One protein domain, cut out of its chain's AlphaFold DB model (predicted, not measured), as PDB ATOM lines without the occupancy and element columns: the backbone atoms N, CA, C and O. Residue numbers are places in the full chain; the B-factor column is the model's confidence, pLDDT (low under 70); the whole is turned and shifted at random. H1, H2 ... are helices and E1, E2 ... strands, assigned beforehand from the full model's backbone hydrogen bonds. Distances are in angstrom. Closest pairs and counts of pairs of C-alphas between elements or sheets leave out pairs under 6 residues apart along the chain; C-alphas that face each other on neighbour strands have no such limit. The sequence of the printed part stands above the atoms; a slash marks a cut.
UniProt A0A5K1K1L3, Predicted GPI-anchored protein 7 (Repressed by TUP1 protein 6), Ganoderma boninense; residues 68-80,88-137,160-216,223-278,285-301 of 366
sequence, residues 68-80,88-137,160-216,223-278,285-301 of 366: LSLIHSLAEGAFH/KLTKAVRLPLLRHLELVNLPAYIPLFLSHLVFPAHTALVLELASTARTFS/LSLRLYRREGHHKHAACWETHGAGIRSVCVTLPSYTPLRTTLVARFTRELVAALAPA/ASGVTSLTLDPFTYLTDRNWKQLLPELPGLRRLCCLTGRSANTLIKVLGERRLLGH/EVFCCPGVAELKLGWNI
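Overview. This is residues 68 to 80, 88 to 137, 160 to 216, 223 to 278 and 285 to 301 of the 366 residues of the protein "Predicted GPI-anchored protein 7 (Repressed by TUP1 protein 6)" of Ganoderma boninense (UniProt A0A5K1K1L3). One wide, twisted sheet of nine strands makes a wall in two layers, with H1, H2 and H4 over one face and the other face bare. H3 packs on H2 and H4, and a small two-stranded sheet, E9 and E10, lies by the end of H4. The printed part has 193 residues, with four named helices and eleven named strands in the order E1 E2 H1 E3 E4 E5 E6 H2 E7 H3 E8 H4 E9 E10 E11. The large sheet, order E1 E2 E3 E6 E5 E4 E7 E8 E11, is mixed; the class is mixed, helices and strands; the whole is compact, with a radius of gyration of the C-alphas of 18.3 A and spans of 55 by 38 by 34 A.

Arrangement. Start at edge strand E1, residues 68 to 71, parallel to E2, residues 100 to 105; N 70 and O 102 are within hydrogen-bond range at 2.9 A. E2, H1, residues 109 to 114, and E3, residues 124 to 129, form a strand-helix-strand unit, two parallel neighbours with a helix between, its crossover right-handed; find N 103 and O 126 at 2.8 A. H1 is on the sheet; its closest C-alphas to E2 are those of Leu 103 and Ile 110, 7.1 A. E4, residues 160 to 167, E5, residues 172 to 180, and E6, residues 187 to 194, form a meander of two antiparallel hairpins: N 163 and O 176, 2.8 A; N 177 and O 189, 2.8 A. E6 is parallel to E3, N 190 and O 127 at 2.7 A. H2, residues 199 to 213, is over E5 and E4 on the same face as H1, at a height over the sheet of 9.4 A. E7, residues 226 to 231, is parallel to E4, N 162 and O 228 at 2.8 A. E7, H3, residues 239 to 248, and E8, residues 254 to 257, form another right-handed unit; N 256 and O 229 are 2.8 A apart. H3 is not on the sheet; it touches H2 the same way at a shallow tilt of 9 degrees, closest C-alphas Ala 203 and Leu 245, 5.0 A. H4, residues 260 to 271, is on the sheet and touches H3 with residues 265 to 269 alone, at a steep tilt of 59 degrees, closest C-alphas Asp 239 and Thr 265, 5.3 A. E9, residues 273 to 276, and E10, residues 285 to 287, are antiparallel, N 274 and O 286 at 2.9 A. E11, residues 294 to 297, the other edge strand, is parallel to E8, N 257 and O 296 at 2.8 A. Every O i to N i+4 pair is within range in H1 and H2, 4 of 6 in H3 and 6 of 8 in H4.

Along the chain. Find C-alpha 68 at (-17.026, 54.226, 33.785), where E1 begins. E5 runs 25.4 A from C-alpha 172, E6 22.9 A from C-alpha 187, and H2 20.4 A from C-alpha 199 at (-13.021, 23.633, 37.315). E11 ends at C-alpha 297, (0.272, 21.637, 22.456).

Size, cuts and confidence. The C-alphas of Thr 90 and Ile 301, the two farthest apart, are 61.0 A apart. Look for four cuts: C-alphas 80 and 88 are 19.0 A apart, 137 and 160 26.8 A, 216 and 223 13.7 A, 278 and 285 10.8 A. Of the links printed whole, none is long. The mean pLDDT of the printed part is 82.6; 27 residues are under 70, among them 131 to 137 and 275 to 278.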
ATOM      1  N   LEU A  68     -16.779  54.455  32.367       96.81
ATOM      2  CA  LEU A  68     -17.026  54.226  33.785       96.81
ATOM      3  C   LEU A  68     -16.199  53.024  34.241       96.81
ATOM      4  O   LEU A  68     -16.349  51.941  33.688       96.81
ATOM      5  N   SER A  69     -15.352  53.213  35.249       97.06
ATOM      6  CA  SER A  69     -14.619  52.127  35.903       97.06
ATOM      7  C   SER A  69     -14.891  52.176  37.401       97.06
ATOM      8  O   SER A  69     -14.684  53.210  38.040       97.06
ATOM      9  N   LEU A  70     -15.412  51.078  37.952       94.19
ATOM     10  CA  LEU A  70     -15.739  50.941  39.371       94.19
ATOM     11  C   LEU A  70     -15.091  49.673  39.922       94.19
ATOM     12  O   LEU A  70     -15.554  48.553  39.687       94.19
ATOM     13  N   ILE A  71     -14.034  49.864  40.708       91.25
ATOM     14  CA  ILE A  71     -13.236  48.788  41.295       91.25
ATOM     15  C   ILE A  71     -13.478  48.767  42.801       91.25
ATOM     16  O   ILE A  71     -13.159  49.713  43.513       91.25
ATOM     17  N   HIS A  72     -14.092  47.688  43.279       86.88
ATOM     18  CA  HIS A  72     -14.500  47.450  44.666       86.88
ATOM     19  C   HIS A  72     -15.395  48.539  45.292       86.88
ATOM     20  O   HIS A  72     -15.667  48.484  46.485       86.88
ATOM     21  N   SER A  73     -15.927  49.472  44.494       87.81
ATOM     22  CA  SER A  73     -16.691  50.628  44.989       87.81
ATOM     23  C   SER A  73     -18.137  50.288  45.371       87.81
ATOM     24  O   SER A  73     -18.624  50.717  46.406       87.81
ATOM     25  N   LEU A  74     -18.845  49.474  44.578       87.56
ATOM     26  CA  LEU A  74     -20.265  49.162  44.819       87.56
ATOM     27  C   LEU A  74     -20.526  48.467  46.169       87.56
ATOM     28  O   LEU A  74     -21.512  48.776  46.831       87.56
ATOM     29  N   ALA A  75     -19.651  47.544  46.574       83.06
ATOM     30  CA  ALA A  75     -19.751  46.812  47.836       83.06
ATOM     31  C   ALA A  75     -18.926  47.429  48.982       83.06
ATOM     32  O   ALA A  75     -18.706  46.778  50.007       83.06
ATOM     33  N   GLU A  76     -18.434  48.661  48.829       81.19
ATOM     34  CA  GLU A  76     -17.691  49.338  49.892       81.19
ATOM     35  C   GLU A  76     -18.555  49.430  51.165       81.19
ATOM     36  O   GLU A  76     -19.730  49.791  51.124       81.19
ATOM     37  N   GLY A  77     -18.001  48.999  52.303       71.38
ATOM     38  CA  GLY A  77     -18.733  48.874  53.570       71.38
ATOM     39  C   GLY A  77     -19.590  47.605  53.733       71.38
ATOM     40  O   GLY A  77     -20.075  47.353  54.835       71.38
ATOM     41  N   ALA A  78     -19.752  46.774  52.696       68.44
ATOM     42  CA  ALA A  78     -20.413  45.464  52.786       68.44
ATOM     43  C   ALA A  78     -19.428  44.302  53.016       68.44
ATOM     44  O   ALA A  78     -19.824  43.223  53.446       68.44
ATOM     45  N   PHE A  79     -18.127  44.524  52.805       61.34
ATOM     46  CA  PHE A  79     -17.080  43.514  53.021       61.34
ATOM     47  C   PHE A  79     -17.005  42.969  54.458       61.34
ATOM     48  O   PHE A  79     -16.435  41.900  54.673       61.34
ATOM     49  N   HIS A  80     -17.563  43.691  55.433       63.66
ATOM     50  CA  HIS A  80     -17.540  43.315  56.846       63.66
ATOM     51  C   HIS A  80     -18.795  42.561  57.310       63.66
ATOM     52  O   HIS A  80     -18.756  41.960  58.380       63.66
ATOM     53  N   LYS A  88     -31.729  48.429  47.810       85.69
ATOM     54  CA  LYS A  88     -32.743  48.524  46.753       85.69
ATOM     55  C   LYS A  88     -32.467  49.742  45.880       85.69
ATOM     56  O   LYS A  88     -32.490  50.873  46.362       85.69
ATOM     57  N   LEU A  89     -32.243  49.506  44.593       88.31
ATOM     58  CA  LEU A  89     -32.278  50.545  43.570       88.31
ATOM     59  C   LEU A  89     -33.715  50.672  43.056       88.31
ATOM     60  O   LEU A  89     -34.388  49.672  42.831       88.31
ATOM     61  N   THR A  90     -34.214  51.902  42.945       88.25
ATOM     62  CA  THR A  90     -35.631  52.176  42.629       88.25
ATOM     63  C   THR A  90     -35.836  52.863  41.285       88.25
ATOM     64  O   THR A  90     -36.965  52.965  40.812       88.25
ATOM     65  N   LYS A  91     -34.764  53.346  40.657       91.44
ATOM     66  CA  LYS A  91     -34.803  54.048  39.371       91.44
ATOM     67  C   LYS A  91     -33.687  53.536  38.471       91.44
ATOM     68  O   LYS A  91     -32.695  53.027  38.974       91.44
ATOM     69  N   ALA A  92     -33.846  53.717  37.165       92.38
ATOM     70  CA  ALA A  92     -32.803  53.436  36.189       92.38
ATOM     71  C   ALA A  92     -32.055  54.721  35.802       92.38
ATOM     72  O   ALA A  92     -32.675  55.770  35.604       92.38
ATOM     73  N   VAL A  93     -30.733  54.641  35.656       94.00
ATOM     74  CA  VAL A  93     -29.866  55.743  35.221       94.00
ATOM     75  C   VAL A  93     -29.479  55.551  33.762       94.00
ATOM     76  O   VAL A  93     -29.016  54.488  33.356       94.00
ATOM     77  N   ARG A  94     -29.671  56.599  32.958       94.12
ATOM     78  CA  ARG A  94     -29.359  56.592  31.525       94.12
ATOM     79  C   ARG A  94     -27.974  57.183  31.281       94.12
ATOM     80  O   ARG A  94     -27.723  58.322  31.658       94.12
ATOM     81  N   LEU A  95     -27.118  56.428  30.601       95.44
ATOM     82  CA  LEU A  95     -25.762  56.812  30.205       95.44
ATOM     83  C   LEU A  95     -25.618  56.657  28.677       95.44
ATOM     84  O   LEU A  95     -25.001  55.701  28.204       95.44
ATOM     85  N   PRO A  96     -26.233  57.551  27.880       94.50
ATOM     86  CA  PRO A  96     -26.385  57.376  26.432       94.50
ATOM     87  C   PRO A  96     -25.070  57.418  25.645       94.50
ATOM     88  O   PRO A  96     -25.028  56.904  24.531       94.50
ATOM     89  N   LEU A  97     -24.011  58.024  26.191       95.75
ATOM     90  CA  LEU A  97     -22.704  58.112  25.529       95.75
ATOM     91  C   LEU A  97     -21.696  57.071  26.032       95.75
ATOM     92  O   LEU A  97     -20.548  57.073  25.591       95.75
ATOM     93  N   LEU A  98     -22.106  56.168  26.929       95.94
ATOM     94  CA  LEU A  98     -21.194  55.211  27.541       95.94
ATOM     95  C   LEU A  98     -20.640  54.243  26.491       95.94
ATOM     96  O   LEU A  98     -21.373  53.471  25.876       95.94
ATOM     97  N   ARG A  99     -19.322  54.255  26.313       95.12
ATOM     98  CA  ARG A  99     -18.592  53.382  25.385       95.12
ATOM     99  C   ARG A  99     -17.868  52.252  26.095       95.12
ATOM    100  O   ARG A  99     -17.657  51.210  25.487       95.12
ATOM    101  N   HIS A 100     -17.500  52.445  27.358       96.12
ATOM    102  CA  HIS A 100     -16.756  51.462  28.133       96.12
ATOM    103  C   HIS A 100     -17.227  51.430  29.587       96.12
ATOM    104  O   HIS A 100     -17.321  52.477  30.233       96.12
ATOM    105  N   LEU A 101     -17.493  50.226  30.091       95.19
ATOM    106  CA  LEU A 101     -17.874  49.965  31.470       95.19
ATOM    107  C   LEU A 101     -17.018  48.839  32.049       95.19
ATOM    108  O   LEU A 101     -17.116  47.690  31.618       95.19
ATOM    109  N   GLU A 102     -16.226  49.176  33.056       96.25
ATOM    110  CA  GLU A 102     -15.414  48.245  33.825       96.25
ATOM    111  C   GLU A 102     -15.961  48.132  35.250       96.25
ATOM    112  O   GLU A 102     -16.116  49.129  35.957       96.25
ATOM    113  N   LEU A 103     -16.260  46.909  35.684       93.31
ATOM    114  CA  LEU A 103     -16.777  46.611  37.013       93.31
ATOM    115  C   LEU A 103     -15.974  45.477  37.638       93.31
ATOM    116  O   LEU A 103     -16.048  44.338  37.186       93.31
ATOM    117  N   VAL A 104     -15.284  45.772  38.736       91.19
ATOM    118  CA  VAL A 104     -14.642  44.762  39.583       91.19
ATOM    119  C   VAL A 104     -15.341  44.787  40.932       91.19
ATOM    120  O   VAL A 104     -15.141  45.711  41.718       91.19
ATOM    121  N   ASN A 105     -16.226  43.835  41.220       87.88
ATOM    122  CA  ASN A 105     -17.017  43.894  42.454       87.88
ATOM    123  C   ASN A 105     -17.582  42.555  42.918       87.88
ATOM    124  O   ASN A 105     -17.459  41.550  42.224       87.88
ATOM    125  N   LEU A 106     -18.191  42.539  44.109       83.12
ATOM    126  CA  LEU A 106     -18.823  41.330  44.632       83.12
ATOM    127  C   LEU A 106     -19.910  40.819  43.665       83.12
ATOM    128  O   LEU A 106     -20.658  41.636  43.116       83.12
ATOM    129  N   PRO A 107     -20.059  39.489  43.500       80.69
ATOM    130  CA  PRO A 107     -20.955  38.896  42.505       80.69
ATOM    131  C   PRO A 107     -22.399  39.375  42.585       80.69
ATOM    132  O   PRO A 107     -23.039  39.535  41.560       80.69
ATOM    133  N   ALA A 108     -22.909  39.635  43.786       81.25
ATOM    134  CA  ALA A 108     -24.285  40.076  43.982       81.25
ATOM    135  C   ALA A 108     -24.531  41.542  43.564       81.25
ATOM    136  O   ALA A 108     -25.647  41.910  43.207       81.25
ATOM    137  N   TYR A 109     -23.490  42.382  43.581       86.06
ATOM    138  CA  TYR A 109     -23.605  43.820  43.325       86.06
ATOM    139  C   TYR A 109     -23.549  44.157  41.836       86.06
ATOM    140  O   TYR A 109     -24.190  45.114  41.409       86.06
ATOM    141  N   ILE A 110     -22.804  43.381  41.039       87.94
ATOM    142  CA  ILE A 110     -22.657  43.638  39.599       87.94
ATOM    143  C   ILE A 110     -24.004  43.504  38.854       87.94
ATOM    144  O   ILE A 110     -24.392  44.479  38.211       87.94
ATOM    145  N   PRO A 111     -24.760  42.386  38.951       85.31
ATOM    146  CA  PRO A 111     -26.048  42.251  38.271       85.31
ATOM    147  C   PRO A 111     -27.065  43.295  38.742       85.31
ATOM    148  O   PRO A 111     -27.784  43.860  37.924       85.31
ATOM    149  N   LEU A 112     -27.102  43.578  40.051       87.00
ATOM    150  CA  LEU A 112     -27.999  44.576  40.636       87.00
ATOM    151  C   LEU A 112     -27.727  45.980  40.091       87.00
ATOM    152  O   LEU A 112     -28.656  46.705  39.750       87.00
ATOM    153  N   PHE A 113     -26.458  46.376  40.022       90.81
ATOM    154  CA  PHE A 113     -26.080  47.687  39.516       90.81
ATOM    155  C   PHE A 113     -26.370  47.807  38.020       90.81
ATOM    156  O   PHE A 113     -26.993  48.769  37.578       90.81
ATOM    157  N   LEU A 114     -25.966  46.801  37.246       90.25
ATOM    158  CA  LEU A 114     -26.153  46.799  35.804       90.25
ATOM    159  C   LEU A 114     -27.639  46.789  35.398       90.25
ATOM    160  O   LEU A 114     -27.980  47.450  34.422       90.25
ATOM    161  N   SER A 115     -28.530  46.115  36.137       88.38
ATOM    162  CA  SER A 115     -29.974  46.094  35.829       88.38
ATOM    163  C   SER A 115     -30.662  47.457  35.980       88.38
ATOM    164  O   SER A 115     -31.758  47.654  35.459       88.38
ATOM    165  N   HIS A 116     -30.002  48.408  36.645       91.12
ATOM    166  CA  HIS A 116     -30.466  49.783  36.825       91.12
ATOM    167  C   HIS A 116     -29.688  50.788  35.968       91.12
ATOM    168  O   HIS A 116     -29.896  51.995  36.089       91.12
ATOM    169  N   LEU A 117     -28.819  50.322  35.069       91.81
ATOM    170  CA  LEU A 117     -28.166  51.164  34.077       91.81
ATOM    171  C   LEU A 117     -28.760  50.935  32.689       91.81
ATOM    172  O   LEU A 117     -28.970  49.809  32.250       91.81
ATOM    173  N   VAL A 118     -28.965  52.029  31.965       91.75
ATOM    174  CA  VAL A 118     -29.366  52.020  30.558       91.75
ATOM    175  C   VAL A 118     -28.250  52.671  29.753       91.75
ATOM    176  O   VAL A 118     -28.052  53.884  29.825       91.75
ATOM    177  N   PHE A 119     -27.520  51.868  28.988       91.81
ATOM    178  CA  PHE A 119     -26.407  52.295  28.135       91.81
ATOM    179  C   PHE A 119     -26.533  51.673  26.731       91.81
ATOM    180  O   PHE A 119     -27.295  50.719  26.551       91.81
ATOM    181  N   PRO A 120     -25.820  52.198  25.719       90.44
ATOM    182  CA  PRO A 120     -25.868  51.667  24.360       90.44
ATOM    183  C   PRO A 120     -25.487  50.183  24.234       90.44
ATOM    184  O   PRO A 120     -24.612  49.672  24.928       90.44
ATOM    185  N   ALA A 121     -26.064  49.491  23.250       84.62
ATOM    186  CA  ALA A 121     -25.757  48.078  22.987       84.62
ATOM    187  C   ALA A 121     -24.286  47.822  22.589       84.62
ATOM    188  O   ALA A 121     -23.787  46.710  22.736       84.62
ATOM    189  N   HIS A 122     -23.578  48.849  22.109       86.25
ATOM    190  CA  HIS A 122     -22.174  48.764  21.701       86.25
ATOM    191  C   HIS A 122     -21.176  49.070  22.833       86.25
ATOM    192  O   HIS A 122     -19.972  49.048  22.594       86.25
ATOM    193  N   THR A 123     -21.639  49.371  24.054       90.38
ATOM    194  CA  THR A 123     -20.756  49.649  25.196       90.38
ATOM    195  C   THR A 123     -19.899  48.423  25.515       90.38
ATOM    196  O   THR A 123     -20.440  47.375  25.870       90.38
ATOM    197  N   ALA A 124     -18.575  48.544  25.462       92.06
ATOM    198  CA  ALA A 124     -17.665  47.479  25.873       92.06
ATOM    199  C   ALA A 124     -17.807  47.192  27.378       92.06
ATOM    200  O   ALA A 124     -17.861  48.130  28.176       92.06
ATOM    201  N   LEU A 125     -17.870  45.914  27.756       92.31
ATOM    202  CA  LEU A 125     -17.993  45.476  29.149       92.31
ATOM    203  C   LEU A 125     -16.754  44.713  29.600       92.31
ATOM    204  O   LEU A 125     -16.357  43.746  28.958       92.31
ATOM    205  N   VAL A 126     -16.213  45.095  30.752       94.00
ATOM    206  CA  VAL A 126     -15.167  44.355  31.462       94.00
ATOM    207  C   VAL A 126     -15.668  44.077  32.873       94.00
ATOM    208  O   VAL A 126     -15.832  44.991  33.673       94.00
ATOM    209  N   LEU A 127     -15.975  42.821  33.171       92.19
ATOM    210  CA  LEU A 127     -16.613  42.402  34.414       92.19
ATOM    211  C   LEU A 127     -15.684  41.441  35.151       92.19
ATOM    212  O   LEU A 127     -15.397  40.359  34.651       92.19
ATOM    213  N   GLU A 128     -15.239  41.788  36.351       90.25
ATOM    214  CA  GLU A 128     -14.465  40.898  37.215       90.25
ATOM    215  C   GLU A 128     -15.222  40.644  38.522       90.25
ATOM    216  O   GLU A 128     -15.565  41.560  39.276       90.25
ATOM    217  N   LEU A 129     -15.470  39.367  38.810       86.00
ATOM    218  CA  LEU A 129     -16.135  38.949  40.038       86.00
ATOM    219  C   LEU A 129     -15.132  38.986  41.193       86.00
ATOM    220  O   LEU A 129     -14.330  38.074  41.366       86.00
ATOM    221  N   ALA A 130     -15.173  40.028  42.016       80.94
ATOM    222  CA  ALA A 130     -14.323  40.127  43.190       80.94
ATOM    223  C   ALA A 130     -14.627  38.981  44.162       80.94
ATOM    224  O   ALA A 130     -15.759  38.777  44.599       80.94
ATOM    225  N   SER A 131     -13.584  38.248  44.532       68.50
ATOM    226  CA  SER A 131     -13.688  37.126  45.449       68.50
ATOM    227  C   SER A 131     -13.110  37.503  46.802       68.50
ATOM    228  O   SER A 131     -11.891  37.645  46.940       68.50
ATOM    229  N   THR A 132     -13.962  37.640  47.822       60.44
ATOM    230  CA  THR A 132     -13.456  37.558  49.195       60.44
ATOM    231  C   THR A 132     -13.085  36.100  49.438       60.44
ATOM    232  O   THR A 132     -13.798  35.197  49.004       60.44
ATOM    233  N   ALA A 133     -11.965  35.833  50.109       50.94
ATOM    234  CA  ALA A 133     -11.464  34.473  50.333       50.94
ATOM    235  C   ALA A 133     -12.463  33.520  51.043       50.94
ATOM    236  O   ALA A 133     -12.167  32.339  51.194       50.94
ATOM    237  N   ARG A 134     -13.633  34.021  51.477       49.28
ATOM    238  CA  ARG A 134     -14.692  33.292  52.186       49.28
ATOM    239  C   ARG A 134     -15.991  33.076  51.391       49.28
ATOM    240  O   ARG A 134     -16.778  32.251  51.822       49.28
ATOM    241  N   THR A 135     -16.229  33.775  50.276       49.19
ATOM    242  CA  THR A 135     -17.572  33.870  49.634       49.19
ATOM    243  C   THR A 135     -17.762  33.033  48.375       49.19
ATOM    244  O   THR A 135     -18.690  33.265  47.614       49.19
ATOM    245  N   PHE A 136     -16.857  32.102  48.096       52.91
ATOM    246  CA  PHE A 136     -17.198  31.035  47.171       52.91
ATOM    247  C   PHE A 136     -17.018  29.740  47.933       52.91
ATOM    248  O   PHE A 136     -15.928  29.163  47.985       52.91
ATOM    249  N   SER A 137     -18.092  29.288  48.561       51.97
ATOM    250  CA  SER A 137     -18.297  27.862  48.759       51.97
ATOM    251  C   SER A 137     -18.312  27.171  47.381       51.97
ATOM    252  O   SER A 137     -18.764  27.768  46.402       51.97
ATOM    253  N   LEU A 160     -16.676  33.052  21.124       89.12
ATOM    254  CA  LEU A 160     -16.429  33.143  22.559       89.12
ATOM    255  C   LEU A 160     -15.134  32.404  22.875       89.12
ATOM    256  O   LEU A 160     -15.003  31.210  22.609       89.12
ATOM    257  N   SER A 161     -14.169  33.111  23.450       92.69
ATOM    258  CA  SER A 161     -12.904  32.526  23.885       92.69
ATOM    259  C   SER A 161     -12.880  32.365  25.400       92.69
ATOM    260  O   SER A 161     -13.341  33.248  26.116       92.69
ATOM    261  N   LEU A 162     -12.345  31.247  25.886       94.69
ATOM    262  CA  LEU A 162     -12.061  30.980  27.291       94.69
ATOM    263  C   LEU A 162     -10.545  30.916  27.482       94.69
ATOM    264  O   LEU A 162      -9.857  30.114  26.851       94.69
ATOM    265  N   ARG A 163     -10.014  31.742  28.378       94.38
ATOM    266  CA  ARG A 163      -8.609  31.734  28.789       94.38
ATOM    267  C   ARG A 163      -8.503  31.339  30.251       94.38
ATOM    268  O   ARG A 163      -9.118  31.958  31.114       94.38
ATOM    269  N   LEU A 164      -7.697  30.324  30.526       93.19
ATOM    270  CA  LEU A 164      -7.376  29.860  31.870       93.19
ATOM    271  C   LEU A 164      -5.922  30.214  32.156       93.19
ATOM    272  O   LEU A 164      -5.021  29.714  31.483       93.19
ATOM    273  N   TYR A 165      -5.695  31.090  33.130       90.19
ATOM    274  CA  TYR A 165      -4.359  31.615  33.392       90.19
ATOM    275  C   TYR A 165      -4.064  31.811  34.871       90.19
ATOM    276  O   TYR A 165      -4.962  31.842  35.716       90.19
ATOM    277  N   ARG A 166      -2.776  31.926  35.195       87.12
ATOM    278  CA  ARG A 166      -2.309  32.325  36.520       87.12
ATOM    279  C   ARG A 166      -2.073  33.833  36.514       87.12
ATOM    280  O   ARG A 166      -1.347  34.332  35.665       87.12
ATOM    281  N   ARG A 167      -2.677  34.562  37.454       81.69
ATOM    282  CA  ARG A 167      -2.483  36.015  37.566       81.69
ATOM    283  C   ARG A 167      -1.122  36.299  38.204       81.69
ATOM    284  O   ARG A 167      -0.746  35.639  39.173       81.69
ATOM    285  N   GLU A 168      -0.387  37.271  37.676       71.00
ATOM    286  CA  GLU A 168       0.898  37.685  38.245       71.00
ATOM    287  C   GLU A 168       0.734  38.214  39.683       71.00
ATOM    288  O   GLU A 168      -0.301  38.771  40.053       71.00
ATOM    289  N   GLY A 169       1.744  37.995  40.531       62.44
ATOM    290  CA  GLY A 169       1.801  38.536  41.899       62.44
ATOM    291  C   GLY A 169       0.996  37.784  42.966       62.44
ATOM    292  O   GLY A 169       1.251  37.954  44.158       62.44
ATOM    293  N   HIS A 170       0.083  36.888  42.585       58.34
ATOM    294  CA  HIS A 170      -0.672  36.070  43.532       58.34
ATOM    295  C   HIS A 170      -0.745  34.621  43.040       58.34
ATOM    296  O   HIS A 170      -0.850  34.367  41.847       58.34
ATOM    297  N   HIS A 171      -0.719  33.625  43.929       66.88
ATOM    298  CA  HIS A 171      -1.006  32.222  43.577       66.88
ATOM    299  C   HIS A 171      -2.500  32.030  43.236       66.88
ATOM    300  O   HIS A 171      -3.170  31.163  43.789       66.88
ATOM    301  N   LYS A 172      -3.058  32.893  42.386       79.00
ATOM    302  CA  LYS A 172      -4.459  32.932  41.984       79.00
ATOM    303  C   LYS A 172      -4.531  32.557  40.514       79.00
ATOM    304  O   LYS A 172      -3.775  33.077  39.695       79.00
ATOM    305  N   HIS A 173      -5.442  31.653  40.200       85.75
ATOM    306  CA  HIS A 173      -5.814  31.388  38.821       85.75
ATOM    307  C   HIS A 173      -7.027  32.237  38.461       85.75
ATOM    308  O   HIS A 173      -7.726  32.746  39.333       85.75
ATOM    309  N   ALA A 174      -7.286  32.395  37.177       89.00
ATOM    310  CA  ALA A 174      -8.478  33.045  36.684       89.00
ATOM    311  C   ALA A 174      -8.977  32.316  35.440       89.00
ATOM    312  O   ALA A 174      -8.194  31.748  34.675       89.00
ATOM    313  N   ALA A 175     -10.292  32.346  35.268       91.44
ATOM    314  CA  ALA A 175     -10.950  32.031  34.017       91.44
ATOM    315  C   ALA A 175     -11.484  33.338  33.433       91.44
ATOM    316  O   ALA A 175     -12.139  34.103  34.138       91.44
ATOM    317  N   CYS A 176     -11.163  33.612  32.175       92.56
ATOM    318  CA  CYS A 176     -11.622  34.790  31.454       92.56
ATOM    319  C   CYS A 176     -12.363  34.355  30.195       92.56
ATOM    320  O   CYS A 176     -11.824  33.577  29.409       92.56
ATOM    321  N   TRP A 177     -13.581  34.855  30.023       92.88
ATOM    322  CA  TRP A 177     -14.383  34.679  28.822       92.88
ATOM    323  C   TRP A 177     -14.438  35.995  28.065       92.88
ATOM    324  O   TRP A 177     -14.749  37.026  28.655       92.88
ATOM    325  N   GLU A 178     -14.168  35.954  26.769       92.31
ATOM    326  CA  GLU A 178     -14.128  37.144  25.924       92.31
ATOM    327  C   GLU A 178     -14.872  36.892  24.614       92.31
ATOM    328  O   GLU A 178     -14.621  35.881  23.947       92.31
ATOM    329  N   THR A 179     -15.779  37.803  24.258       88.94
ATOM    330  CA  THR A 179     -16.488  37.792  22.977       88.94
ATOM    331  C   THR A 179     -15.671  38.476  21.882       88.94
ATOM    332  O   THR A 179     -15.084  39.539  22.081       88.94
ATOM    333  N   HIS A 180     -15.684  37.876  20.697       85.19
ATOM    334  CA  HIS A 180     -15.007  38.344  19.491       85.19
ATOM    335  C   HIS A 180     -15.973  38.298  18.301       85.19
ATOM    336  O   HIS A 180     -16.971  37.576  18.326       85.19
ATOM    337  N   GLY A 181     -15.672  39.058  17.249       81.38
ATOM    338  CA  GLY A 181     -16.438  39.054  15.999       81.38
ATOM    339  C   GLY A 181     -16.814  40.453  15.512       81.38
ATOM    340  O   GLY A 181     -16.958  41.398  16.288       81.38
ATOM    341  N   ALA A 182     -16.973  40.598  14.197       79.44
ATOM    342  CA  ALA A 182     -17.375  41.866  13.596       79.44
ATOM    343  C   ALA A 182     -18.811  42.231  14.006       79.44
ATOM    344  O   ALA A 182     -19.724  41.411  13.911       79.44
ATOM    345  N   GLY A 183     -19.012  43.468  14.473       76.19
ATOM    346  CA  GLY A 183     -20.320  43.941  14.940       76.19
ATOM    347  C   GLY A 183     -20.792  43.313  16.258       76.19
ATOM    348  O   GLY A 183     -21.940  43.526  16.648       76.19
ATOM    349  N   ILE A 184     -19.925  42.560  16.946       81.50
ATOM    350  CA  ILE A 184     -20.199  41.996  18.266       81.50
ATOM    351  C   ILE A 184     -19.748  42.957  19.354       81.50
ATOM    352  O   ILE A 184     -18.666  43.542  19.308       81.50
ATOM    353  N   ARG A 185     -20.599  43.104  20.367       84.69
ATOM    354  CA  ARG A 185     -20.257  43.820  21.590       84.69
ATOM    355  C   ARG A 185     -19.082  43.121  22.277       84.69
ATOM    356  O   ARG A 185     -19.177  41.938  22.600       84.69
ATOM    357  N   SER A 186     -18.017  43.870  22.557       88.44
ATOM    358  CA  SER A 186     -16.895  43.380  23.363       88.44
ATOM    359  C   SER A 186     -17.340  43.194  24.815       88.44
ATOM    360  O   SER A 186     -17.747  44.150  25.481       88.44
ATOM    361  N   VAL A 187     -17.304  41.951  25.288       89.31
ATOM    362  CA  VAL A 187     -17.639  41.548  26.652       89.31
ATOM    363  C   VAL A 187     -16.516  40.655  27.154       89.31
ATOM    364  O   VAL A 187     -16.246  39.606  26.577       89.31
ATOM    365  N   CYS A 188     -15.884  41.073  28.242       91.81
ATOM    366  CA  CYS A 188     -14.870  40.329  28.966       91.81
ATOM    367  C   CYS A 188     -15.397  40.042  30.372       91.81
ATOM    368  O   CYS A 188     -15.741  40.968  31.105       91.81
ATOM    369  N   VAL A 189     -15.478  38.770  30.754       91.00
ATOM    370  CA  VAL A 189     -15.884  38.340  32.096       91.00
ATOM    371  C   VAL A 189     -14.742  37.559  32.715       91.00
ATOM    372  O   VAL A 189     -14.299  36.568  32.150       91.00
ATOM    373  N   THR A 190     -14.270  37.976  33.882       91.12
ATOM    374  CA  THR A 190     -13.197  37.311  34.617       91.12
ATOM    375  C   THR A 190     -13.716  36.776  35.944       91.12
ATOM    376  O   THR A 190     -14.214  37.512  36.798       91.12
ATOM    377  N   LEU A 191     -13.549  35.470  36.130       88.00
ATOM    378  CA  LEU A 191     -13.764  34.775  37.386       88.00
ATOM    379  C   LEU A 191     -12.399  34.460  38.016       88.00
ATOM    380  O   LEU A 191     -11.701  33.548  37.552       88.00
ATOM    381  N   PRO A 192     -11.993  35.170  39.079       83.81
ATOM    382  CA  PRO A 192     -10.825  34.784  39.845       83.81
ATOM    383  C   PRO A 192     -11.119  33.499  40.626       83.81
ATOM    384  O   PRO A 192     -12.137  33.358  41.299       83.81
ATOM    385  N   SER A 193     -10.175  32.568  40.579       73.69
ATOM    386  CA  SER A 193     -10.163  31.348  41.375       73.69
ATOM    387  C   SER A 193      -8.949  31.359  42.293       73.69
ATOM    388  O   SER A 193      -7.798  31.441  41.859       73.69
ATOM    389  N   TYR A 194      -9.188  31.190  43.588       66.31
ATOM    390  CA  TYR A 194      -8.111  30.822  44.503       66.31
ATOM    391  C   TYR A 194      -7.566  29.442  44.129       66.31
ATOM    392  O   TYR A 194      -8.278  28.635  43.533       66.31
ATOM    393  N   THR A 195      -6.288  29.202  44.411       64.31
ATOM    394  CA  THR A 195      -5.635  27.921  44.129       64.31
ATOM    395  C   THR A 195      -6.243  26.804  44.982       64.31
ATOM    396  O   THR A 195      -6.397  26.996  46.190       64.31
ATOM    397  N   PRO A 196      -6.548  25.628  44.396       69.56
ATOM    398  CA  PRO A 196      -6.470  25.272  42.968       69.56
ATOM    399  C   PRO A 196      -7.657  25.794  42.127       69.56
ATOM    400  O   PRO A 196      -8.743  26.011  42.659       69.56
ATOM    401  N   LEU A 197      -7.462  25.944  40.802       74.00
ATOM    402  CA  LEU A 197      -8.525  26.344  39.862       74.00
ATOM    403  C   LEU A 197      -9.767  25.455  40.045       74.00
ATOM    404  O   LEU A 197      -9.705  24.240  39.845       74.00
ATOM    405  N   ARG A 198     -10.902  26.062  40.400       80.88
ATOM    406  CA  ARG A 198     -12.161  25.345  40.634       80.88
ATOM    407  C   ARG A 198     -12.880  25.056  39.320       80.88
ATOM    408  O   ARG A 198     -13.784  25.786  38.921       80.88
ATOM    409  N   THR A 199     -12.485  23.984  38.641       81.50
ATOM    410  CA  THR A 199     -13.021  23.633  37.315       81.50
ATOM    411  C   THR A 199     -14.512  23.354  37.291       81.50
ATOM    412  O   THR A 199     -15.137  23.636  36.281       81.50
ATOM    413  N   THR A 200     -15.107  22.880  38.387       82.31
ATOM    414  CA  THR A 200     -16.568  22.736  38.500       82.31
ATOM    415  C   THR A 200     -17.285  24.079  38.384       82.31
ATOM    416  O   THR A 200     -18.274  24.190  37.666       82.31
ATOM    417  N   LEU A 201     -16.753  25.113  39.042       81.69
ATOM    418  CA  LEU A 201     -17.288  26.468  38.970       81.69
ATOM    419  C   LEU A 201     -17.078  27.063  37.574       81.69
ATOM    420  O   LEU A 201     -18.005  27.638  37.023       81.69
ATOM    421  N   VAL A 202     -15.893  26.876  36.980       87.38
ATOM    422  CA  VAL A 202     -15.599  27.331  35.608       87.38
ATOM    423  C   VAL A 202     -16.522  26.658  34.589       87.38
ATOM    424  O   VAL A 202     -17.084  27.343  33.741       87.38
ATOM    425  N   ALA A 203     -16.705  25.339  34.678       86.38
ATOM    426  CA  ALA A 203     -17.568  24.557  33.796       86.38
ATOM    427  C   ALA A 203     -19.024  25.039  33.890       86.38
ATOM    428  O   ALA A 203     -19.622  25.425  32.889       86.38
ATOM    429  N   ARG A 204     -19.551  25.139  35.116       82.31
ATOM    430  CA  ARG A 204     -20.897  25.659  35.369       82.31
ATOM    431  C   ARG A 204     -21.072  27.086  34.853       82.31
ATOM    432  O   ARG A 204     -22.032  27.352  34.141       82.31
ATOM    433  N   PHE A 205     -20.157  27.987  35.204       84.62
ATOM    434  CA  PHE A 205     -20.231  29.384  34.785       84.62
ATOM    435  C   PHE A 205     -20.156  29.504  33.263       84.62
ATOM    436  O   PHE A 205     -20.898  30.280  32.679       84.62
ATOM    437  N   THR A 206     -19.327  28.685  32.608       86.88
ATOM    438  CA  THR A 206     -19.260  28.628  31.142       86.88
ATOM    439  C   THR A 206     -20.593  28.209  30.544       86.88
ATOM    440  O   THR A 206     -21.072  28.878  29.636       86.88
ATOM    441  N   ARG A 207     -21.209  27.142  31.061       83.94
ATOM    442  CA  ARG A 207     -22.511  26.664  30.587       83.94
ATOM    443  C   ARG A 207     -23.573  27.747  30.676       83.94
ATOM    444  O   ARG A 207     -24.289  28.002  29.715       83.94
ATOM    445  N   GLU A 208     -23.674  28.379  31.839       80.75
ATOM    446  CA  GLU A 208     -24.685  29.403  32.055       80.75
ATOM    447  C   GLU A 208     -24.383  30.672  31.226       80.75
ATOM    448  O   GLU A 208     -25.303  31.285  30.688       80.75
ATOM    449  N   LEU A 209     -23.103  31.035  31.050       82.25
ATOM    450  CA  LEU A 209     -22.677  32.134  30.180       82.25
ATOM    451  C   LEU A 209     -23.052  31.848  28.723       82.25
ATOM    452  O   LEU A 209     -23.681  32.678  28.083       82.25
ATOM    453  N   VAL A 210     -22.718  30.666  28.202       80.69
ATOM    454  CA  VAL A 210     -23.089  30.245  26.844       80.69
ATOM    455  C   VAL A 210     -24.605  30.272  26.666       80.69
ATOM    456  O   VAL A 210     -25.072  30.790  25.660       80.69
ATOM    457  N   ALA A 211     -25.375  29.801  27.650       77.62
ATOM    458  CA  ALA A 211     -26.835  29.862  27.606       77.62
ATOM    459  C   ALA A 211     -27.371  31.305  27.583       77.62
ATOM    460  O   ALA A 211     -28.313  31.590  26.851       77.62
ATOM    461  N   ALA A 212     -26.762  32.222  28.342       74.38
ATOM    462  CA  ALA A 212     -27.133  33.638  28.327       74.38
ATOM    463  C   ALA A 212     -26.788  34.327  26.995       74.38
ATOM    464  O   ALA A 212     -27.487  35.248  26.575       74.38
ATOM    465  N   LEU A 213     -25.713  33.881  26.338       72.75
ATOM    466  CA  LEU A 213     -25.222  34.413  25.065       72.75
ATOM    467  C   LEU A 213     -25.868  33.756  23.835       72.75
ATOM    468  O   LEU A 213     -25.749  34.289  22.730       72.75
ATOM    469  N   ALA A 214     -26.510  32.599  23.999       67.12
ATOM    470  CA  ALA A 214     -27.120  31.865  22.903       67.12
ATOM    471  C   ALA A 214     -28.260  32.682  22.262       67.12
ATOM    472  O   ALA A 214     -29.009  33.363  22.971       67.12
ATOM    473  N   PRO A 215     -28.429  32.612  20.926       59.59
ATOM    474  CA  PRO A 215     -29.609  33.166  20.274       59.59
ATOM    475  C   PRO A 215     -30.879  32.565  20.893       59.59
ATOM    476  O   PRO A 215     -30.904  31.380  21.233       59.59
ATOM    477  N   ALA A 216     -31.951  33.360  21.002       55.88
ATOM    478  CA  ALA A 216     -33.287  32.829  21.283       55.88
ATOM    479  C   ALA A 216     -33.592  31.675  20.304       55.88
ATOM    480  O   ALA A 216     -33.110  31.737  19.171       55.88
ATOM    481  N   ALA A 223     -23.529  25.578  16.008       55.50
ATOM    482  CA  ALA A 223     -22.676  25.280  17.156       55.50
ATOM    483  C   ALA A 223     -22.336  26.557  17.951       55.50
ATOM    484  O   ALA A 223     -21.295  27.180  17.752       55.50
ATOM    485  N   SER A 224     -23.253  26.957  18.830       62.62
ATOM    486  CA  SER A 224     -23.123  28.075  19.751       62.62
ATOM    487  C   SER A 224     -22.326  27.615  20.967       62.62
ATOM    488  O   SER A 224     -22.555  26.528  21.500       62.62
ATOM    489  N   GLY A 225     -21.353  28.415  21.391       77.00
ATOM    490  CA  GLY A 225     -20.546  28.111  22.566       77.00
ATOM    491  C   GLY A 225     -19.139  28.682  22.501       77.00
ATOM    492  O   GLY A 225     -18.799  29.471  21.622       77.00
ATOM    493  N   VAL A 226     -18.309  28.271  23.458       78.25
ATOM    494  CA  VAL A 226     -16.882  28.607  23.468       78.25
ATOM    495  C   VAL A 226     -16.210  27.980  22.249       78.25
ATOM    496  O   VAL A 226     -16.148  26.759  22.140       78.25
ATOM    497  N   THR A 227     -15.679  28.811  21.356       87.12
ATOM    498  CA  THR A 227     -15.010  28.386  20.119       87.12
ATOM    499  C   THR A 227     -13.499  28.262  20.281       87.12
ATOM    500  O   THR A 227     -12.853  27.546  19.512       87.12
ATOM    501  N   SER A 228     -12.917  28.926  21.285       91.69
ATOM    502  CA  SER A 228     -11.487  28.853  21.589       91.69
ATOM    503  C   SER A 228     -11.229  28.660  23.080       91.69
ATOM    504  O   SER A 228     -11.779  29.387  23.899       91.69
ATOM    505  N   LEU A 229     -10.351  27.721  23.432       94.31
ATOM    506  CA  LEU A 229      -9.854  27.506  24.786       94.31
ATOM    507  C   LEU A 229      -8.334  27.654  24.800       94.31
ATOM    508  O   LEU A 229      -7.637  26.970  24.057       94.31
ATOM    509  N   THR A 230      -7.813  28.517  25.670       94.38
ATOM    510  CA  THR A 230      -6.371  28.697  25.872       94.38
ATOM    511  C   THR A 230      -5.999  28.474  27.333       94.38
ATOM    512  O   THR A 230      -6.580  29.089  28.226       94.38
ATOM    513  N   LEU A 231      -5.008  27.616  27.569       92.62
ATOM    514  CA  LEU A 231      -4.404  27.363  28.872       92.62
ATOM    515  C   LEU A 231      -2.990  27.954  28.910       92.62
ATOM    516  O   LEU A 231      -2.113  27.551  28.141       92.62
ATOM    517  N   ASP A 232      -2.783  28.898  29.820       87.69
ATOM    518  CA  ASP A 232      -1.496  29.547  30.082       87.69
ATOM    519  C   ASP A 232      -0.422  28.548  30.570       87.69
ATOM    520  O   ASP A 232      -0.768  27.652  31.350       87.69
ATOM    521  N   PRO A 233       0.873  28.720  30.209       82.69
ATOM    522  CA  PRO A 233       1.993  27.860  30.621       82.69
ATOM    523  C   PRO A 233       2.098  27.544  32.119       82.69
ATOM    524  O   PRO A 233       2.660  26.511  32.487       82.69
ATOM    525  N   PHE A 234       1.546  28.392  32.991       83.19
ATOM    526  CA  PHE A 234       1.621  28.224  34.444       83.19
ATOM    527  C   PHE A 234       0.334  27.681  35.077       83.19
ATOM    528  O   PHE A 234       0.220  27.645  36.308       83.19
ATOM    529  N   THR A 235      -0.637  27.249  34.269       85.00
ATOM    530  CA  THR A 235      -1.902  26.677  34.744       85.00
ATOM    531  C   THR A 235      -1.950  25.178  34.472       85.00
ATOM    532  O   THR A 235      -1.734  24.733  33.350       85.00
ATOM    533  N   TYR A 236      -2.240  24.382  35.508       85.69
ATOM    534  CA  TYR A 236      -2.261  22.922  35.409       85.69
ATOM    535  C   TYR A 236      -3.665  22.336  35.557       85.69
ATOM    536  O   TYR A 236      -4.368  22.650  36.520       85.69
ATOM    537  N   LEU A 237      -4.043  21.436  34.642       87.75
ATOM    538  CA  LEU A 237      -5.304  20.692  34.681       87.75
ATOM    539  C   LEU A 237      -5.062  19.175  34.706       87.75
ATOM    540  O   LEU A 237      -4.298  18.625  33.914       87.75
ATOM    541  N   THR A 238      -5.742  18.496  35.632       88.06
ATOM    542  CA  THR A 238      -5.744  17.027  35.747       88.06
ATOM    543  C   THR A 238      -6.720  16.383  34.755       88.06
ATOM    544  O   THR A 238      -7.614  17.058  34.244       88.06
ATOM    545  N   ASP A 239      -6.628  15.062  34.556       87.06
ATOM    546  CA  ASP A 239      -7.619  14.277  33.795       87.06
ATOM    547  C   ASP A 239      -9.055  14.579  34.263       87.06
ATOM    548  O   ASP A 239      -9.944  14.823  33.450       87.06
ATOM    549  N   ARG A 240      -9.286  14.629  35.584       87.19
ATOM    550  CA  ARG A 240     -10.602  14.936  36.169       87.19
ATOM    551  C   ARG A 240     -11.098  16.321  35.754       87.19
ATOM    552  O   ARG A 240     -12.269  16.469  35.419       87.19
ATOM    553  N   ASN A 241     -10.215  17.313  35.765       88.75
ATOM    554  CA  ASN A 241     -10.546  18.691  35.416       88.75
ATOM    555  C   ASN A 241     -10.957  18.803  33.941       88.75
ATOM    556  O   ASN A 241     -11.973  19.420  33.630       88.75
ATOM    557  N   TRP A 242     -10.208  18.157  33.044       89.50
ATOM    558  CA  TRP A 242     -10.543  18.101  31.620       89.50
ATOM    559  C   TRP A 242     -11.867  17.389  31.369       89.50
ATOM    560  O   TRP A 242     -12.720  17.902  30.648       89.50
ATOM    561  N   LYS A 243     -12.079  16.245  32.030       88.00
ATOM    562  CA  LYS A 243     -13.315  15.466  31.916       88.00
ATOM    563  C   LYS A 243     -14.561  16.228  32.376       88.00
ATOM    564  O   LYS A 243     -15.645  15.861  31.925       88.00
ATOM    565  N   GLN A 244     -14.403  17.231  33.243       86.94
ATOM    566  CA  GLN A 244     -15.466  18.138  33.690       86.94
ATOM    567  C   GLN A 244     -15.657  19.346  32.767       86.94
ATOM    568  O   GLN A 244     -16.790  19.748  32.547       86.94
ATOM    569  N   LEU A 245     -14.573  19.935  32.254       88.81
ATOM    570  CA  LEU A 245     -14.638  21.176  31.480       88.81
ATOM    571  C   LEU A 245     -15.048  20.950  30.021       88.81
ATOM    572  O   LEU A 245     -15.909  21.663  29.523       88.81
ATOM    573  N   LEU A 246     -14.436  19.980  29.336       88.62
ATOM    574  CA  LEU A 246     -14.630  19.772  27.894       88.62
ATOM    575  C   LEU A 246     -16.092  19.522  27.474       88.62
ATOM    576  O   LEU A 246     -16.483  20.063  26.442       88.62
ATOM    577  N   PRO A 247     -16.921  18.786  28.244       85.75
ATOM    578  CA  PRO A 247     -18.334  18.602  27.900       85.75
ATOM    579  C   PRO A 247     -19.143  19.902  27.830       85.75
ATOM    580  O   PRO A 247     -20.136  19.955  27.116       85.75
ATOM    581  N   GLU A 248     -18.712  20.953  28.533       84.56
ATOM    582  CA  GLU A 248     -19.375  22.263  28.525       84.56
ATOM    583  C   GLU A 248     -18.924  23.149  27.347       84.56
ATOM    584  O   GLU A 248     -19.334  24.306  27.243       84.56
ATOM    585  N   LEU A 249     -18.068  22.631  26.454       86.62
ATOM    586  CA  LEU A 249     -17.510  23.347  25.303       86.62
ATOM    587  C   LEU A 249     -17.846  22.642  23.969       86.62
ATOM    588  O   LEU A 249     -16.939  22.335  23.192       86.62
ATOM    589  N   PRO A 250     -19.129  22.378  23.655       77.31
ATOM    590  CA  PRO A 250     -19.504  21.626  22.452       77.31
ATOM    591  C   PRO A 250     -19.123  22.338  21.142       77.31
ATOM    592  O   PRO A 250     -18.891  21.683  20.129       77.31
ATOM    593  N   GLY A 251     -19.022  23.672  21.158       81.75
ATOM    594  CA  GLY A 251     -18.611  24.492  20.013       81.75
ATOM    595  C   GLY A 251     -17.097  24.672  19.851       81.75
ATOM    596  O   GLY A 251     -16.678  25.483  19.024       81.75
ATOM    597  N   LEU A 252     -16.271  23.973  20.639       88.38
ATOM    598  CA  LEU A 252     -14.828  24.203  20.671       88.38
ATOM    599  C   LEU A 252     -14.165  23.829  19.342       88.38
ATOM    600  O   LEU A 252     -14.189  22.672  18.938       88.38
ATOM    601  N   ARG A 253     -13.514  24.811  18.707       90.00
ATOM    602  CA  ARG A 253     -12.774  24.641  17.445       90.00
ATOM    603  C   ARG A 253     -11.269  24.754  17.616       90.00
ATOM    604  O   ARG A 253     -10.524  24.099  16.899       90.00
ATOM    605  N   ARG A 254     -10.821  25.594  18.549       92.62
ATOM    606  CA  ARG A 254      -9.401  25.888  18.770       92.62
ATOM    607  C   ARG A 254      -9.032  25.604  20.214       92.62
ATOM    608  O   ARG A 254      -9.593  26.220  21.119       92.62
ATOM    609  N   LEU A 255      -8.067  24.722  20.437       93.19
ATOM    610  CA  LEU A 255      -7.544  24.427  21.765       93.19
ATOM    611  C   LEU A 255      -6.034  24.674  21.796       93.19
ATOM    612  O   LEU A 255      -5.272  24.055  21.060       93.19
ATOM    613  N   CYS A 256      -5.595  25.565  22.683       94.06
ATOM    614  CA  CYS A 256      -4.190  25.846  22.947       94.06
ATOM    615  C   CYS A 256      -3.822  25.468  24.391       94.06
ATOM    616  O   CYS A 256      -4.377  26.015  25.342       94.06
ATOM    617  N   CYS A 257      -2.887  24.535  24.567       90.56
ATOM    618  CA  CYS A 257      -2.390  24.069  25.859       90.56
ATOM    619  C   CYS A 257      -0.861  23.983  25.821       90.56
ATOM    620  O   CYS A 257      -0.290  22.957  25.463       90.56
ATOM    621  N   LEU A 258      -0.180  25.069  26.191       84.00
ATOM    622  CA  LEU A 258       1.284  25.164  26.083       84.00
ATOM    623  C   LEU A 258       2.033  24.534  27.268       84.00
ATOM    624  O   LEU A 258       3.261  24.521  27.310       84.00
ATOM    625  N   THR A 259       1.309  23.993  28.247       78.06
ATOM    626  CA  THR A 259       1.902  23.385  29.440       78.06
ATOM    627  C   THR A 259       2.224  21.911  29.158       78.06
ATOM    628  O   THR A 259       1.301  21.117  28.975       78.06
ATOM    629  N   GLY A 260       3.493  21.494  29.211       69.50
ATOM    630  CA  GLY A 260       3.866  20.099  28.911       69.50
ATOM    631  C   GLY A 260       3.144  19.038  29.755       69.50
ATOM    632  O   GLY A 260       2.784  17.977  29.259       69.50
ATOM    633  N   ARG A 261       2.860  19.324  31.037       76.44
ATOM    634  CA  ARG A 261       2.144  18.375  31.912       76.44
ATOM    635  C   ARG A 261       0.637  18.317  31.643       76.44
ATOM    636  O   ARG A 261       0.100  17.214  31.619       76.44
ATOM    637  N   SER A 262      -0.044  19.451  31.446       82.06
ATOM    638  CA  SER A 262      -1.489  19.418  31.147       82.06
ATOM    639  C   SER A 262      -1.782  19.022  29.703       82.06
ATOM    640  O   SER A 262      -2.887  18.573  29.422       82.06
ATOM    641  N   ALA A 263      -0.820  19.176  28.786       84.31
ATOM    642  CA  ALA A 263      -0.937  18.668  27.424       84.31
ATOM    643  C   ALA A 263      -1.037  17.136  27.431       84.31
ATOM    644  O   ALA A 263      -1.936  16.582  26.809       84.31
ATOM    645  N   ASN A 264      -0.208  16.450  28.226       83.31
ATOM    646  CA  ASN A 264      -0.260  14.989  28.350       83.31
ATOM    647  C   ASN A 264      -1.613  14.482  28.882       83.31
ATOM    648  O   ASN A 264      -2.175  13.532  28.340       83.31
ATOM    649  N   THR A 265      -2.153  15.121  29.927       87.12
ATOM    650  CA  THR A 265      -3.471  14.763  30.489       87.12
ATOM    651  C   THR A 265      -4.600  15.065  29.506       87.12
ATOM    652  O   THR A 265      -5.526  14.271  29.356       87.12
ATOM    653  N   LEU A 266      -4.504  16.181  28.781       87.81
ATOM    654  CA  LEU A 266      -5.466  16.554  27.753       87.81
ATOM    655  C   LEU A 266      -5.513  15.538  26.607       87.81
ATOM    656  O   LEU A 266      -6.602  15.117  26.241       87.81
ATOM    657  N   ILE A 267      -4.362  15.135  26.056       86.56
ATOM    658  CA  ILE A 267      -4.296  14.167  24.944       86.56
ATOM    659  C   ILE A 267      -4.976  12.863  25.341       86.56
ATOM    660  O   ILE A 267      -5.777  12.326  24.580       86.56
ATOM    661  N   LYS A 268      -4.698  12.382  26.559       86.19
ATOM    662  CA  LYS A 268      -5.336  11.180  27.091       86.19
ATOM    663  C   LYS A 268      -6.859  11.323  27.108       86.19
ATOM    664  O   LYS A 268      -7.546  10.428  26.641       86.19
ATOM    665  N   VAL A 269      -7.382  12.454  27.587       87.44
ATOM    666  CA  VAL A 269      -8.834  12.700  27.648       87.44
ATOM    667  C   VAL A 269      -9.455  12.910  26.263       87.44
ATOM    668  O   VAL A 269     -10.566  12.447  26.033       87.44
ATOM    669  N   LEU A 270      -8.764  13.570  25.330       85.25
ATOM    670  CA  LEU A 270      -9.247  13.743  23.954       85.25
ATOM    671  C   LEU A 270      -9.283  12.419  23.181       85.25
ATOM    672  O   LEU A 270     -10.159  12.241  22.340       85.25
ATOM    673  N   GLY A 271      -8.361  11.497  23.474       82.38
ATOM    674  CA  GLY A 271      -8.339  10.152  22.897       82.38
ATOM    675  C   GLY A 271      -9.386   9.198  23.486       82.38
ATOM    676  O   GLY A 271      -9.655   8.155  22.892       82.38
ATOM    677  N   GLU A 272      -9.995   9.537  24.627       82.38
ATOM    678  CA  GLU A 272     -11.082   8.752  25.210       82.38
ATOM    679  C   GLU A 272     -12.385   8.962  24.426       82.38
ATOM    680  O   GLU A 272     -12.868  10.084  24.240       82.38
ATOM    681  N   ARG A 273     -12.995   7.850  24.015       74.31
ATOM    682  CA  ARG A 273     -14.358   7.833  23.489       74.31
ATOM    683  C   ARG A 273     -15.353   7.817  24.641       74.31
ATOM    684  O   ARG A 273     -15.145   7.128  25.639       74.31
ATOM    685  N   ARG A 274     -16.439   8.578  24.510       70.00
ATOM    686  CA  ARG A 274     -17.548   8.576  25.467       70.00
ATOM    687  C   ARG A 274     -18.817   8.083  24.801       70.00
ATOM    688  O   ARG A 274     -19.140   8.504  23.695       70.00
ATOM    689  N   LEU A 275     -19.553   7.239  25.511       65.38
ATOM    690  CA  LEU A 275     -20.907   6.851  25.139       65.38
ATOM    691  C   LEU A 275     -21.831   8.059  25.338       65.38
ATOM    692  O   LEU A 275     -21.937   8.576  26.454       65.38
ATOM    693  N   LEU A 276     -22.478   8.533  24.271       58.88
ATOM    694  CA  LEU A 276     -23.644   9.404  24.421       58.88
ATOM    695  C   LEU A 276     -24.851   8.521  24.751       58.88
ATOM    696  O   LEU A 276     -25.214   7.659  23.961       58.88
ATOM    697  N   GLY A 277     -25.456   8.739  25.922       50.72
ATOM    698  CA  GLY A 277     -26.659   8.019  26.339       50.72
ATOM    699  C   GLY A 277     -27.833   8.252  25.383       50.72
ATOM    700  O   GLY A 277     -28.100   9.384  24.978       50.72
ATOM    701  N   HIS A 278     -28.513   7.159  25.034       45.78
ATOM    702  CA  HIS A 278     -29.577   7.069  24.033       45.78
ATOM    703  C   HIS A 278     -30.785   7.954  24.289       45.78
ATOM    704  O   HIS A 278     -31.459   7.820  25.307       45.78
ATOM    705  N   GLU A 285     -20.465   5.927  20.456       73.56
ATOM    706  CA  GLU A 285     -19.221   6.458  20.992       73.56
ATOM    707  C   GLU A 285     -18.811   7.718  20.220       73.56
ATOM    708  O   GLU A 285     -18.592   7.674  19.008       73.56
ATOM    709  N   VAL A 286     -18.675   8.844  20.919       74.94
ATOM    710  CA  VAL A 286     -18.218  10.117  20.347       74.94
ATOM    711  C   VAL A 286     -17.024  10.635  21.146       74.94
ATOM    712  O   VAL A 286     -16.922  10.449  22.361       74.94
ATOM    713  N   PHE A 287     -16.084  11.277  20.457       76.44
ATOM    714  CA  PHE A 287     -14.979  11.985  21.101       76.44
ATOM    715  C   PHE A 287     -15.493  13.172  21.928       76.44
ATOM    716  O   PHE A 287     -16.517  13.766  21.604       76.44
ATOM    717  N   CYS A 288     -14.765  13.560  22.981       71.50
ATOM    718  CA  CYS A 288     -15.193  14.648  23.873       71.50
ATOM    719  C   CYS A 288     -15.341  16.011  23.166       71.50
ATOM    720  O   CYS A 288     -16.129  16.840  23.613       71.50
ATOM    721  N   CYS A 289     -14.585  16.254  22.091       74.56
ATOM    722  CA  CYS A 289     -14.622  17.504  21.331       74.56
ATOM    723  C   CYS A 289     -14.483  17.222  19.822       74.56
ATOM    724  O   CYS A 289     -13.401  17.415  19.264       74.56
ATOM    725  N   PRO A 290     -15.543  16.748  19.145       74.12
ATOM    726  CA  PRO A 290     -15.455  16.340  17.743       74.12
ATOM    727  C   PRO A 290     -15.232  17.521  16.782       74.12
ATOM    728  O   PRO A 290     -14.795  17.311  15.659       74.12
ATOM    729  N   GLY A 291     -15.524  18.755  17.210       78.75
ATOM    730  CA  GLY A 291     -15.392  19.969  16.397       78.75
ATOM    731  C   GLY A 291     -14.034  20.674  16.472       78.75
ATOM    732  O   GLY A 291     -13.882  21.733  15.861       78.75
ATOM    733  N   VAL A 292     -13.061  20.138  17.221       86.44
ATOM    734  CA  VAL A 292     -11.734  20.763  17.349       86.44
ATOM    735  C   VAL A 292     -10.979  20.615  16.031       86.44
ATOM    736  O   VAL A 292     -10.594  19.515  15.653       86.44
ATOM    737  N   ALA A 293     -10.754  21.743  15.360       88.12
ATOM    738  CA  ALA A 293     -10.028  21.842  14.098       88.12
ATOM    739  C   ALA A 293      -8.566  22.276  14.295       88.12
ATOM    740  O   ALA A 293      -7.701  21.920  13.506       88.12
ATOM    741  N   GLU A 294      -8.267  23.022  15.362       90.81
ATOM    742  CA  GLU A 294      -6.904  23.454  15.674       90.81
ATOM    743  C   GLU A 294      -6.510  23.028  17.086       90.81
ATOM    744  O   GLU A 294      -7.177  23.364  18.070       90.81
ATOM    745  N   LEU A 295      -5.371  22.346  17.190       91.31
ATOM    746  CA  LEU A 295      -4.806  21.886  18.449       91.31
ATOM    747  C   LEU A 295      -3.345  22.337  18.554       91.31
ATOM    748  O   LEU A 295      -2.500  21.916  17.773       91.31
ATOM    749  N   LYS A 296      -3.036  23.186  19.537       91.19
ATOM    750  CA  LYS A 296      -1.669  23.634  19.844       91.19
ATOM    751  C   LYS A 296      -1.263  23.098  21.206       91.19
ATOM    752  O   LYS A 296      -1.914  23.397  22.204       91.19
ATOM    753  N   LEU A 297      -0.188  22.319  21.250       89.25
ATOM    754  CA  LEU A 297       0.272  21.637  22.456       89.25
ATOM    755  C   LEU A 297       1.731  21.977  22.735       89.25
ATOM    756  O   LEU A 297       2.573  21.877  21.849       89.25
ATOM    757  N   GLY A 298       2.029  22.343  23.976       83.44
ATOM    758  CA  GLY A 298       3.398  22.403  24.467       83.44
ATOM    759  C   GLY A 298       3.838  21.012  24.892       83.44
ATOM    760  O   GLY A 298       3.140  20.355  25.661       83.44
ATOM    761  N   TRP A 299       4.997  20.573  24.414       74.38
ATOM    762  CA  TRP A 299       5.581  19.282  24.762       74.38
ATOM    763  C   TRP A 299       6.832  19.490  25.602       74.38
ATOM    764  O   TRP A 299       7.640  20.374  25.327       74.38
ATOM    765  N   ASN A 300       7.011  18.649  26.619       71.75
ATOM    766  CA  ASN A 300       8.305  18.538  27.276       71.75
ATOM    767  C   ASN A 300       9.124  17.519  26.488       71.75
ATOM    768  O   ASN A 300       8.874  16.320  26.610       71.75
ATOM    769  N   ILE A 301      10.079  17.989  25.689       66.31
ATOM    770  CA  ILE A 301      11.073  17.100  25.089       66.31
ATOM    771  C   ILE A 301      11.957  16.607  26.243       66.31
ATOM    772  O   ILE A 301      12.531  17.439  26.953       66.31
TER     773      ILE A 301